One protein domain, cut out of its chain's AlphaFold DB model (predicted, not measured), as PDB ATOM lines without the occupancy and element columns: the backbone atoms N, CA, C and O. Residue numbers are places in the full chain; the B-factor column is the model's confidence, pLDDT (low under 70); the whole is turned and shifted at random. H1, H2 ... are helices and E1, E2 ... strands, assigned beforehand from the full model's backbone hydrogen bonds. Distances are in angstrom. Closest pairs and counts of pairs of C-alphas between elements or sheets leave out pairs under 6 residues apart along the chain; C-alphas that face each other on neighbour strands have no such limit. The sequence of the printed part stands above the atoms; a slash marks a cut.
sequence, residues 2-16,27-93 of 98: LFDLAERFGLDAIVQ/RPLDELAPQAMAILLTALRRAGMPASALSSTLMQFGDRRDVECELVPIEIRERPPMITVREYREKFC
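What this domain is: This is residues 2 to 16 and 27 to 93 of the 98 residues of an uncharacterized protein of Actinobacteria bacterium (UniProt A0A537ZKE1). A long helix, H2, has a two-stranded hairpin, E1 and E2, beside its residues 30 to 38, while the short helix H1 comes near its other end, set off to the side of its line and running the same way at a shallow tilt of 25 degrees. From the hairpin a long link runs back to a small helix, H3, and residues 84 to 91, of which 86 to 91 belong to H3, stick out from the rest. The printed part has 82 residues, in the order H1, H2, E1, E2, H3, with an antiparallel sheet E1 - E2 and the class mixed, helices and strands. It is only just extended, close to loose, with a radius of gyration of the C-alphas of 18.0 A and spans of 58 by 33 by 30 A.

How they stand to each other: H1, residues 2 to 9, and H2, residues 29 to 46, are close but not clearly touching, the closest C-alphas being those of Phe 3 and Arg 46, 7.1 A apart. They run the same way at a shallow tilt of 25 degrees. The closest C-alphas of H2 and E1, residues 57 to 61, are those of Pro 34 and Leu 58, 6.9 A apart. E1 and E2, residues 69 to 73, form an antiparallel hairpin at 154 degrees, with N 58 and O 72 2.9 A apart and N 72 and O 58 2.8 A apart, within hydrogen-bond range. H3, residues 86 to 92, is apart from H1, H2 and E1. Every O i to N i+4 pair is within hydrogen-bond range in H1 and H3, and 12 of 14 are in H2.

Where its parts are: H1 begins at C-alpha 2 (26.482, -52.044, 39.438) and is 10.5 A long. H2 is 25.4 A long, E1 13.3 A and E2 12.9 A. H3 is 10.1 A long and ends at C-alpha 92 (27.353, -62.606, 61.617).

The domain as a whole: The C-alphas of Arg 65 and Cys 93 are the two farthest apart, at 59.1 A. Residues 17 to 26 are not printed, and C-alphas 16 and 27 are 24.8 A apart across the cut. The link from E2 to H3, 12 residues, is long. Residues 64 to 67 have pLDDT under 70.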
ATOM      1  N   LEU A   2      27.577 -52.194  40.421       92.62
ATOM      2  CA  LEU A   2      26.482 -52.044  39.438       92.62
ATOM      3  C   LEU A   2      26.626 -52.980  38.231       92.62
ATOM      4  O   LEU A   2      25.679 -53.682  37.901       92.62
ATOM      5  N   PHE A   3      27.821 -53.035  37.634       92.62
ATOM      6  CA  PHE A   3      28.131 -53.991  36.566       92.62
ATOM      7  C   PHE A   3      27.863 -55.435  37.010       92.62
ATOM      8  O   PHE A   3      27.102 -56.133  36.358       92.62
ATOM      9  N   ASP A   4      28.392 -55.835  38.172       93.81
ATOM     10  CA  ASP A   4      28.225 -57.199  38.695       93.81
ATOM     11  C   ASP A   4      26.757 -57.557  38.984       93.81
ATOM     12  O   ASP A   4      26.359 -58.706  38.825       93.81
ATOM     13  N   LEU A   5      25.946 -56.587  39.426       94.62
ATOM     14  CA  LEU A   5      24.515 -56.782  39.671       94.62
ATOM     15  C   LEU A   5      23.764 -57.001  38.354       94.62
ATOM     16  O   LEU A   5      23.012 -57.965  38.239       94.62
ATOM     17  N   ALA A   6      24.011 -56.140  37.362       95.00
ATOM     18  CA  ALA A   6      23.407 -56.252  36.040       95.00
ATOM     19  C   ALA A   6      23.816 -57.554  35.332       95.00
ATOM     20  O   ALA A   6      22.974 -58.212  34.730       95.00
ATOM     21  N   GLU A   7      25.086 -57.949  35.436       94.06
ATOM     22  CA  GLU A   7      25.611 -59.178  34.836       94.06
ATOM     23  C   GLU A   7      25.021 -60.439  35.483       94.06
ATOM     24  O   GLU A   7      24.658 -61.380  34.784       94.06
ATOM     25  N   ARG A   8      24.890 -60.466  36.818       94.56
ATOM     26  CA  ARG A   8      24.424 -61.657  37.549       94.56
ATOM     27  C   ARG A   8      22.909 -61.818  37.593       94.56
ATOM     28  O   ARG A   8      22.434 -62.948  37.641       94.56
ATOM     29  N   PHE A   9      22.164 -60.717  37.646       96.19
ATOM     30  CA  PHE A   9      20.720 -60.737  37.913       96.19
ATOM     31  C   PHE A   9      19.886 -60.042  36.828       96.19
ATOM     32  O   PHE A   9      18.662 -60.025  36.924       96.19
ATOM     33  N   GLY A  10      20.527 -59.497  35.791       96.31
ATOM     34  CA  GLY A  10      19.865 -58.742  34.732       96.31
ATOM     35  C   GLY A  10      19.559 -57.294  35.122       96.31
ATOM     36  O   GLY A  10      19.565 -56.914  36.295       96.31
ATOM     37  N   LEU A  11      19.277 -56.463  34.116       96.25
ATOM     38  CA  LEU A  11      18.898 -55.061  34.327       96.25
ATOM     39  C   LEU A  11      17.545 -54.921  35.036       96.25
ATOM     40  O   LEU A  11      17.364 -53.966  35.782       96.25
ATOM     41  N   ASP A  12      16.645 -55.892  34.876       96.88
ATOM     42  CA  ASP A  12      15.322 -55.896  35.513       96.88
ATOM     43  C   ASP A  12      15.396 -56.024  37.047       96.88
ATOM     44  O   ASP A  12      14.448 -55.682  37.752       96.88
ATOM     45  N   ALA A  13      16.540 -56.466  37.586       96.38
ATOM     46  CA  ALA A  13      16.810 -56.466  39.022       96.38
ATOM     47  C   ALA A  13      17.170 -55.070  39.572       96.38
ATOM     48  O   ALA A  13      17.272 -54.893  40.789       96.38
ATOM     49  N   ILE A  14      17.387 -54.078  38.701       96.81
ATOM     50  CA  ILE A  14      17.790 -52.717  39.060       96.81
ATOM     51  C   ILE A  14      16.622 -51.767  38.823       96.81
ATOM     52  O   ILE A  14      16.136 -51.606  37.709       96.81
ATOM     53  N   VAL A  15      16.222 -51.055  39.874       96.81
ATOM     54  CA  VAL A  15      15.193 -50.015  39.794       96.81
ATOM     55  C   VAL A  15      15.758 -48.669  40.221       96.81
ATOM     56  O   VAL A  15      16.636 -48.588  41.080       96.81
ATOM     57  N   GLN A  16      15.230 -47.599  39.636       96.81
ATOM     58  CA  GLN A  16      15.534 -46.228  40.032       96.81
ATOM     59  C   GLN A  16      14.302 -45.610  40.696       96.81
ATOM     60  O   GLN A  16      13.165 -45.889  40.313       96.81
ATOM     61  N   ARG A  27      32.899 -30.316  43.924       95.50
ATOM     62  CA  ARG A  27      34.353 -30.497  43.962       95.50
ATOM     63  C   ARG A  27      34.991 -29.804  42.755       95.50
ATOM     64  O   ARG A  27      34.369 -29.807  41.689       95.50
ATOM     65  N   PRO A  28      36.191 -29.228  42.906       92.62
ATOM     66  CA  PRO A  28      36.946 -28.692  41.780       92.62
ATOM     67  C   PRO A  28      37.417 -29.816  40.833       92.62
ATOM     68  O   PRO A  28      37.331 -31.004  41.155       92.62
ATOM     69  N   LEU A  29      37.834 -29.455  39.614       91.12
ATOM     70  CA  LEU A  29      38.116 -30.423  38.542       91.12
ATOM     71  C   LEU A  29      39.332 -31.316  38.823       91.12
ATOM     72  O   LEU A  29      39.312 -32.497  38.478       91.12
ATOM     73  N   ASP A  30      40.352 -30.770  39.474       89.75
ATOM     74  CA  ASP A  30      41.541 -31.474  39.968       89.75
ATOM     75  C   ASP A  30      41.183 -32.600  40.956       89.75
ATOM     76  O   ASP A  30      41.774 -33.679  40.921       89.75
ATOM     77  N   GLU A  31      40.139 -32.412  41.772       91.44
ATOM     78  CA  GLU A  31      39.588 -33.465  42.634       91.44
ATOM     79  C   GLU A  31      38.707 -34.483  41.888       91.44
ATOM     80  O   GLU A  31      38.571 -35.633  42.324       91.44
ATOM     81  N   LEU A  32      38.059 -34.074  40.794       94.81
ATOM     82  CA  LEU A  32      37.164 -34.934  40.014       94.81
ATOM     83  C   LEU A  32      37.922 -35.828  39.027       94.81
ATOM     84  O   LEU A  32      37.497 -36.961  38.788       94.81
ATOM     85  N   ALA A  33      39.047 -35.370  38.479       94.25
ATOM     86  CA  ALA A  33      39.808 -36.120  37.484       94.25
ATOM     87  C   ALA A  33      40.304 -37.496  37.998       94.25
ATOM     88  O   ALA A  33      40.087 -38.497  37.304       94.25
ATOM     89  N   PRO A  34      40.850 -37.630  39.228       95.06
ATOM     90  CA  PRO A  34      41.195 -38.932  39.804       95.06
ATOM     91  C   PRO A  34      39.982 -39.859  39.955       95.06
ATOM     92  O   PRO A  34      40.082 -41.065  39.724       95.06
ATOM     93  N   GLN A  35      38.815 -39.303  40.307       95.25
ATOM     94  CA  GLN A  35      37.575 -40.074  40.443       95.25
ATOM     95  C   GLN A  35      37.093 -40.593  39.085       95.25
ATOM     96  O   GLN A  35      36.729 -41.764  38.972       95.25
ATOM     97  N   ALA A  36      37.140 -39.753  38.049       95.94
ATOM     98  CA  ALA A  36      36.795 -40.141  36.685       95.94
ATOM     99  C   ALA A  36      37.712 -41.263  36.173       95.94
ATOM    100  O   ALA A  36      37.223 -42.259  35.636       95.94
ATOM    101  N   MET A  37      39.024 -41.154  36.415       96.00
ATOM    102  CA  MET A  37      39.989 -42.199  36.062       96.00
ATOM    103  C   MET A  37      39.689 -43.518  36.787       96.00
ATOM    104  O   MET A  37      39.690 -44.581  36.168       96.00
ATOM    105  N   ALA A  38      39.353 -43.466  38.081       95.12
ATOM    106  CA  ALA A  38      38.982 -44.657  38.841       95.12
ATOM    107  C   ALA A  38      37.711 -45.338  38.299       95.12
ATOM    108  O   ALA A  38      37.657 -46.570  38.195       95.12
ATOM    109  N   ILE A  39      36.697 -44.553  37.916       94.94
ATOM    110  CA  ILE A  39      35.461 -45.059  37.298       94.94
ATOM    111  C   ILE A  39      35.770 -45.724  35.955       94.94
ATOM    112  O   ILE A  39      35.344 -46.858  35.730       94.94
ATOM    113  N   LEU A  40      36.541 -45.057  35.092       94.69
ATOM    114  CA  LEU A  40      36.905 -45.569  33.771       94.69
ATOM    115  C   LEU A  40      37.678 -46.886  33.869       94.69
ATOM    116  O   LEU A  40      37.297 -47.875  33.249       94.69
ATOM    117  N   LEU A  41      38.724 -46.932  34.696       94.50
ATOM    118  CA  LEU A  41      39.501 -48.148  34.923       94.50
ATOM    119  C   LEU A  41      38.640 -49.283  35.489       94.50
ATOM    120  O   LEU A  41      38.795 -50.433  35.082       94.50
ATOM    121  N   THR A  42      37.708 -48.980  36.400       93.25
ATOM    122  CA  THR A  42      36.769 -49.985  36.921       93.25
ATOM    123  C   THR A  42      35.878 -50.535  35.808       93.25
ATOM    124  O   THR A  42      35.718 -51.750  35.706       93.25
ATOM    125  N   ALA A  43      35.325 -49.664  34.959       93.81
ATOM    126  CA  ALA A  43      34.477 -50.061  33.838       93.81
ATOM    127  C   ALA A  43      35.243 -50.910  32.810       93.81
ATOM    128  O   ALA A  43      34.761 -51.972  32.422       93.81
ATOM    129  N   LEU A  44      36.460 -50.506  32.430       93.69
ATOM    130  CA  LEU A  44      37.298 -51.247  31.478       93.69
ATOM    131  C   LEU A  44      37.698 -52.630  32.008       93.69
ATOM    132  O   LEU A  44      37.644 -53.608  31.267       93.69
ATOM    133  N   ARG A  45      38.033 -52.743  33.302       92.00
ATOM    134  CA  ARG A  45      38.322 -54.044  33.932       92.00
ATOM    135  C   ARG A  45      37.104 -54.968  33.915       92.00
ATOM    136  O   ARG A  45      37.258 -56.147  33.618       92.00
ATOM    137  N   ARG A  46      35.901 -54.447  34.193       92.06
ATOM    138  CA  ARG A  46      34.647 -55.227  34.101       92.06
ATOM    139  C   ARG A  46      34.295 -55.600  32.662       92.06
ATOM    140  O   ARG A  46      33.752 -56.670  32.443       92.06
ATOM    141  N   ALA A  47      34.669 -54.773  31.686       93.25
ATOM    142  CA  ALA A  47      34.540 -55.082  30.262       93.25
ATOM    143  C   ALA A  47      35.575 -56.112  29.751       93.25
ATOM    144  O   ALA A  47      35.625 -56.386  28.555       93.25
ATOM    145  N   GLY A  48      36.411 -56.677  30.632       93.00
ATOM    146  CA  GLY A  48      37.387 -57.713  30.288       93.00
ATOM    147  C   GLY A  48      38.720 -57.186  29.752       93.00
ATOM    148  O   GLY A  48      39.540 -57.974  29.286       93.00
ATOM    149  N   MET A  49      38.976 -55.875  29.822       94.44
ATOM    150  CA  MET A  49      40.261 -55.322  29.395       94.44
ATOM    151  C   MET A  49      41.375 -55.768  30.359       94.44
ATOM    152  O   MET A  49      41.242 -55.584  31.576       94.44
ATOM    153  N   PRO A  50      42.481 -56.353  29.858       91.25
ATOM    154  CA  PRO A  50      43.547 -56.843  30.719       91.25
ATOM    155  C   PRO A  50      44.224 -55.679  31.443       91.25
ATOM    156  O   PRO A  50      44.458 -54.620  30.862       91.25
ATOM    157  N   ALA A  51      44.596 -55.889  32.708       85.69
ATOM    158  CA  ALA A  51      45.229 -54.854  33.527       85.69
ATOM    159  C   ALA A  51      46.531 -54.312  32.907       85.69
ATOM    160  O   ALA A  51      46.844 -53.142  33.078       85.69
ATOM    161  N   SER A  52      47.256 -55.135  32.142       88.62
ATOM    162  CA  SER A  52      48.463 -54.724  31.415       88.62
ATOM    163  C   SER A  52      48.206 -53.709  30.297       88.62
ATOM    164  O   SER A  52      49.132 -53.010  29.899       88.62
ATOM    165  N   ALA A  53      46.974 -53.614  29.790       88.44
ATOM    166  CA  ALA A  53      46.587 -52.650  28.760       88.44
ATOM    167  C   ALA A  53      46.085 -51.316  29.341       88.44
ATOM    168  O   ALA A  53      45.718 -50.418  28.586       88.44
ATOM    169  N   LEU A  54      46.042 -51.180  30.670       89.06
ATOM    170  CA  LEU A  54      45.492 -50.020  31.361       89.06
ATOM    171  C   LEU A  54      46.590 -49.291  32.137       89.06
ATOM    172  O   LEU A  54      47.182 -49.845  33.061       89.06
ATOM    173  N   SER A  55      46.826 -48.018  31.811       89.69
ATOM    174  CA  SER A  55      47.624 -47.147  32.681       89.69
ATOM    175  C   SER A  55      46.810 -46.791  33.919       89.69
ATOM    176  O   SER A  55      45.695 -46.295  33.797       89.69
ATOM    177  N   SER A  56      47.373 -46.987  35.109       91.50
ATOM    178  CA  SER A  56      46.775 -46.556  36.375       91.50
ATOM    179  C   SER A  56      47.336 -45.222  36.876       91.50
ATOM    180  O   SER A  56      47.240 -44.930  38.060       91.50
ATOM    181  N   THR A  57      47.959 -44.423  36.006       95.00
ATOM    182  CA  THR A  57      48.510 -43.105  36.361       95.00
ATOM    183  C   THR A  57      47.807 -42.022  35.560       95.00
ATOM    184  O   THR A  57      47.758 -42.089  34.332       95.00
ATOM    185  N   LEU A  58      47.264 -41.030  36.262       94.00
ATOM    186  CA  LEU A  58      46.652 -39.844  35.682       94.00
ATOM    187  C   LEU A  58      47.691 -38.725  35.605       94.00
ATOM    188  O   LEU A  58      48.340 -38.412  36.596       94.00
ATOM    189  N   MET A  59      47.815 -38.108  34.438       92.56
ATOM    190  CA  MET A  59      48.644 -36.927  34.226       92.56
ATOM    191  C   MET A  59      47.766 -35.679  34.324       92.56
ATOM    192  O   MET A  59      46.808 -35.556  33.559       92.56
ATOM    193  N   GLN A  60      48.067 -34.778  35.257       89.94
ATOM    194  CA  GLN A  60      47.354 -33.512  35.431       89.94
ATOM    195  C   GLN A  60      48.266 -32.324  35.135       89.94
ATOM    196  O   GLN A  60      49.458 -32.354  35.433       89.94
ATOM    197  N   PHE A  61      47.681 -31.273  34.565       85.62
ATOM    198  CA  PHE A  61      48.362 -30.019  34.264       85.62
ATOM    199  C   PHE A  61      47.709 -28.894  35.063       85.62
ATOM    200  O   PHE A  61      46.481 -28.785  35.078       85.62
ATOM    201  N   GLY A  62      48.525 -28.069  35.719       77.62
ATOM    202  CA  GLY A  62      48.050 -26.889  36.435       77.62
ATOM    203  C   GLY A  62      47.485 -25.795  35.515       77.62
ATOM    204  O   GLY A  62      47.734 -25.764  34.313       77.62
ATOM    205  N   ASP A  63      46.744 -24.859  36.111       71.00
ATOM    206  CA  ASP A  63      46.038 -23.764  35.417       71.00
ATOM    207  C   ASP A  63      46.975 -22.648  34.899       71.00
ATOM    208  O   ASP A  63      46.621 -21.824  34.054       71.00
ATOM    209  N   ARG A  64      48.222 -22.603  35.383       63.38
ATOM    210  CA  ARG A  64      49.233 -21.660  34.889       63.38
ATOM    211  C   ARG A  64      50.045 -22.310  33.778       63.38
ATOM    212  O   ARG A  64      50.473 -23.448  33.903       63.38
ATOM    213  N   ARG A  65      50.308 -21.536  32.719       56.94
ATOM    214  CA  ARG A  65      51.078 -21.907  31.510       56.94
ATOM    215  C   ARG A  65      52.507 -22.429  31.770       56.94
ATOM    216  O   ARG A  65      53.175 -22.818  30.818       56.94
ATOM    217  N   ASP A  66      52.932 -22.499  33.028       56.00
ATOM    218  CA  ASP A  66      54.228 -22.996  33.474       56.00
ATOM    219  C   ASP A  66      54.072 -24.424  34.040       56.00
ATOM    220  O   ASP A  66      54.060 -24.645  35.242       56.00
ATOM    221  N   VAL A  67      53.845 -25.367  33.119       60.81
ATOM    222  CA  VAL A  67      54.311 -26.774  33.024       60.81
ATOM    223  C   VAL A  67      54.638 -27.573  34.310       60.81
ATOM    224  O   VAL A  67      55.532 -28.415  34.294       60.81
ATOM    225  N   GLU A  68      53.921 -27.406  35.417       71.50
ATOM    226  CA  GLU A  68      53.961 -28.403  36.495       71.50
ATOM    227  C   GLU A  68      52.954 -29.512  36.181       71.50
ATOM    228  O   GLU A  68      51.736 -29.364  36.299       71.50
ATOM    229  N   CYS A  69      53.503 -30.612  35.673       84.12
ATOM    230  CA  CYS A  69      52.786 -31.847  35.423       84.12
ATOM    231  C   CYS A  69      52.823 -32.705  36.688       84.12
ATOM    232  O   CYS A  69      53.897 -33.126  37.120       84.12
ATOM    233  N   GLU A  70      51.656 -33.030  37.235       89.31
ATOM    234  CA  GLU A  70      51.536 -33.963  38.349       89.31
ATOM    235  C   GLU A  70      51.123 -35.346  37.837       89.31
ATOM    236  O   GLU A  70      50.168 -35.496  37.071       89.31
ATOM    237  N   LEU A  71      51.850 -36.374  38.272       92.25
ATOM    238  CA  LEU A  71      51.480 -37.766  38.043       92.25
ATOM    239  C   LEU A  71      50.756 -38.294  39.277       92.25
ATOM    240  O   LEU A  71      51.368 -38.548  40.310       92.25
ATOM    241  N   VAL A  72      49.449 -38.497  39.146       93.75
ATOM    242  CA  VAL A  72      48.579 -38.984  40.215       93.75
ATOM    243  C   VAL A  72      48.352 -40.489  40.031       93.75
ATOM    244  O   VAL A  72      47.642 -40.894  39.102       93.75
ATOM    245  N   PRO A  73      48.931 -41.357  40.882       94.81
ATOM    246  CA  PRO A  73      48.675 -42.791  40.820       94.81
ATOM    247  C   PRO A  73      47.251 -43.105  41.298       94.81
ATOM    248  O   PRO A  73      46.824 -42.690  42.373       94.81
ATOM    249  N   ILE A  74      46.520 -43.885  40.505       94.69
ATOM    250  CA  ILE A  74      45.151 -44.322  40.778       94.69
ATOM    251  C   ILE A  74      45.168 -45.808  41.102       94.69
ATOM    252  O   ILE A  74      45.224 -46.666  40.221       94.69
ATOM    253  N   GLU A  75      45.097 -46.131  42.387       87.12
ATOM    254  CA  GLU A  75      45.049 -47.520  42.817       87.12
ATOM    255  C   GLU A  75      43.607 -48.032  42.909       87.12
ATOM    256  O   GLU A  75      42.766 -47.474  43.615       87.12
ATOM    257  N   ILE A  76      43.332 -49.151  42.232       85.06
ATOM    258  CA  ILE A  76      42.037 -49.833  42.291       85.06
ATOM    259  C   ILE A  76      42.247 -51.252  42.786       85.06
ATOM    260  O   ILE A  76      42.748 -52.123  42.066       85.06
ATOM    261  N   ARG A  77      41.803 -51.482  44.020       88.12
ATOM    262  CA  ARG A  77      41.748 -52.801  44.641       88.12
ATOM    263  C   ARG A  77      40.307 -53.262  44.730       88.12
ATOM    264  O   ARG A  77      39.431 -52.525  45.181       88.12
ATOM    265  N   GLU A  78      40.084 -54.507  44.349       89.75
ATOM    266  CA  GLU A  78      38.805 -55.164  44.541       89.75
ATOM    267  C   GLU A  78      38.839 -55.954  45.843       89.75
ATOM    268  O   GLU A  78      39.728 -56.774  46.071       89.75
ATOM    269  N   ARG A  79      37.875 -55.682  46.722       93.00
ATOM    270  CA  ARG A  79      37.651 -56.527  47.892       93.00
ATOM    271  C   ARG A  79      36.866 -57.760  47.453       93.00
ATOM    272  O   ARG A  79      35.965 -57.616  46.626       93.00
ATOM    273  N   PRO A  80      37.153 -58.943  48.017       94.00
ATOM    274  CA  PRO A  80      36.358 -60.120  47.716       94.00
ATOM    275  C   PRO A  80      34.917 -59.933  48.225       94.00
ATOM    276  O   PRO A  80      34.687 -59.123  49.137       94.00
ATOM    277  N   PRO A  81      33.939 -60.677  47.679       93.00
ATOM    278  CA  PRO A  81      32.585 -60.680  48.211       93.00
ATOM    279  C   PRO A  81      32.606 -60.955  49.714       93.00
ATOM    280  O   PRO A  81      33.248 -61.889  50.177       93.00
ATOM    281  N   MET A  82      31.903 -60.142  50.498       94.50
ATOM    282  CA  MET A  82      32.071 -60.144  51.956       94.50
ATOM    283  C   MET A  82      31.761 -61.505  52.602       94.50
ATOM    284  O   MET A  82      32.390 -61.881  53.586       94.50
ATOM    285  N   ILE A  83      30.855 -62.279  51.997       95.06
ATOM    286  CA  ILE A  83      30.521 -63.644  52.420       95.06
ATOM    287  C   ILE A  83      31.714 -64.613  52.337       95.06
ATOM    288  O   ILE A  83      31.769 -65.581  53.092       95.06
ATOM    289  N   THR A  84      32.707 -64.357  51.476       95.31
ATOM    290  CA  THR A  84      33.903 -65.205  51.361       95.31
ATOM    291  C   THR A  84      34.934 -64.914  52.453       95.31
ATOM    292  O   THR A  84      35.776 -65.768  52.727       95.31
ATOM    293  N   VAL A  85      34.845 -63.773  53.143       95.62
ATOM    294  CA  VAL A  85      35.709 -63.434  54.285       95.62
ATOM    295  C   VAL A  85      35.265 -64.231  55.514       95.62
ATOM    296  O   VAL A  85      34.119 -64.125  55.954       95.62
ATOM    297  N   ARG A  86      36.166 -65.040  56.083       95.50
ATOM    298  CA  ARG A  86      35.850 -65.932  57.213       95.50
ATOM    299  C   ARG A  86      35.412 -65.151  58.449       95.50
ATOM    300  O   ARG A  86      34.378 -65.459  59.025       95.50
ATOM    301  N   GLU A  87      36.149 -64.105  58.797       96.12
ATOM    302  CA  GLU A  87      35.903 -63.276  59.979       96.12
ATOM    303  C   GLU A  87      34.521 -62.600  59.905       96.12
ATOM    304  O   GLU A  87      33.849 -62.413  60.919       96.12
ATOM    305  N   TYR A  88      34.055 -62.270  58.694       95.56
ATOM    306  CA  TYR A  88      32.701 -61.759  58.480       95.56
ATOM    307  C   TYR A  88      31.640 -62.835  58.739       95.56
ATOM    308  O   TYR A  88      30.641 -62.566  59.408       95.56
ATOM    309  N   ARG A  89      31.858 -64.057  58.240       95.81
ATOM    310  CA  ARG A  89      30.946 -65.186  58.469       95.81
ATOM    311  C   ARG A  89      30.810 -65.524  59.947       95.81
ATOM    312  O   ARG A  89      29.686 -65.670  60.417       95.81
ATOM    313  N   GLU A  90      31.926 -65.583  60.667       96.38
ATOM    314  CA  GLU A  90      31.956 -65.853  62.110       96.38
ATOM    315  C   GLU A  90      31.221 -64.765  62.898       96.38
ATOM    316  O   GLU A  90      30.386 -65.069  63.745       96.38
ATOM    317  N   LYS A  91      31.460 -63.489  62.569       96.06
ATOM    318  CA  LYS A  91      30.825 -62.357  63.254       96.06
ATOM    319  C   LYS A  91      29.301 -62.326  63.105       96.06
ATOM    320  O   LYS A  91      28.614 -61.879  64.019       96.06
ATOM    321  N   PHE A  92      28.778 -62.731  61.949       95.75
ATOM    322  CA  PHE A  92      27.353 -62.606  61.617       95.75
ATOM    323  C   PHE A  92      26.625 -63.949  61.486       95.75
ATOM    324  O   PHE A  92      25.506 -63.969  60.972       95.75
ATOM    325  N   CYS A  93      27.246 -65.051  61.923       93.75
ATOM    326  CA  CYS A  93      26.718 -66.416  61.820       93.75
ATOM    327  C   CYS A  93      26.182 -66.739  60.410       93.75
ATOM    328  O   CYS A  93      25.047 -67.188  60.249       93.75
TER     329      CYS A  93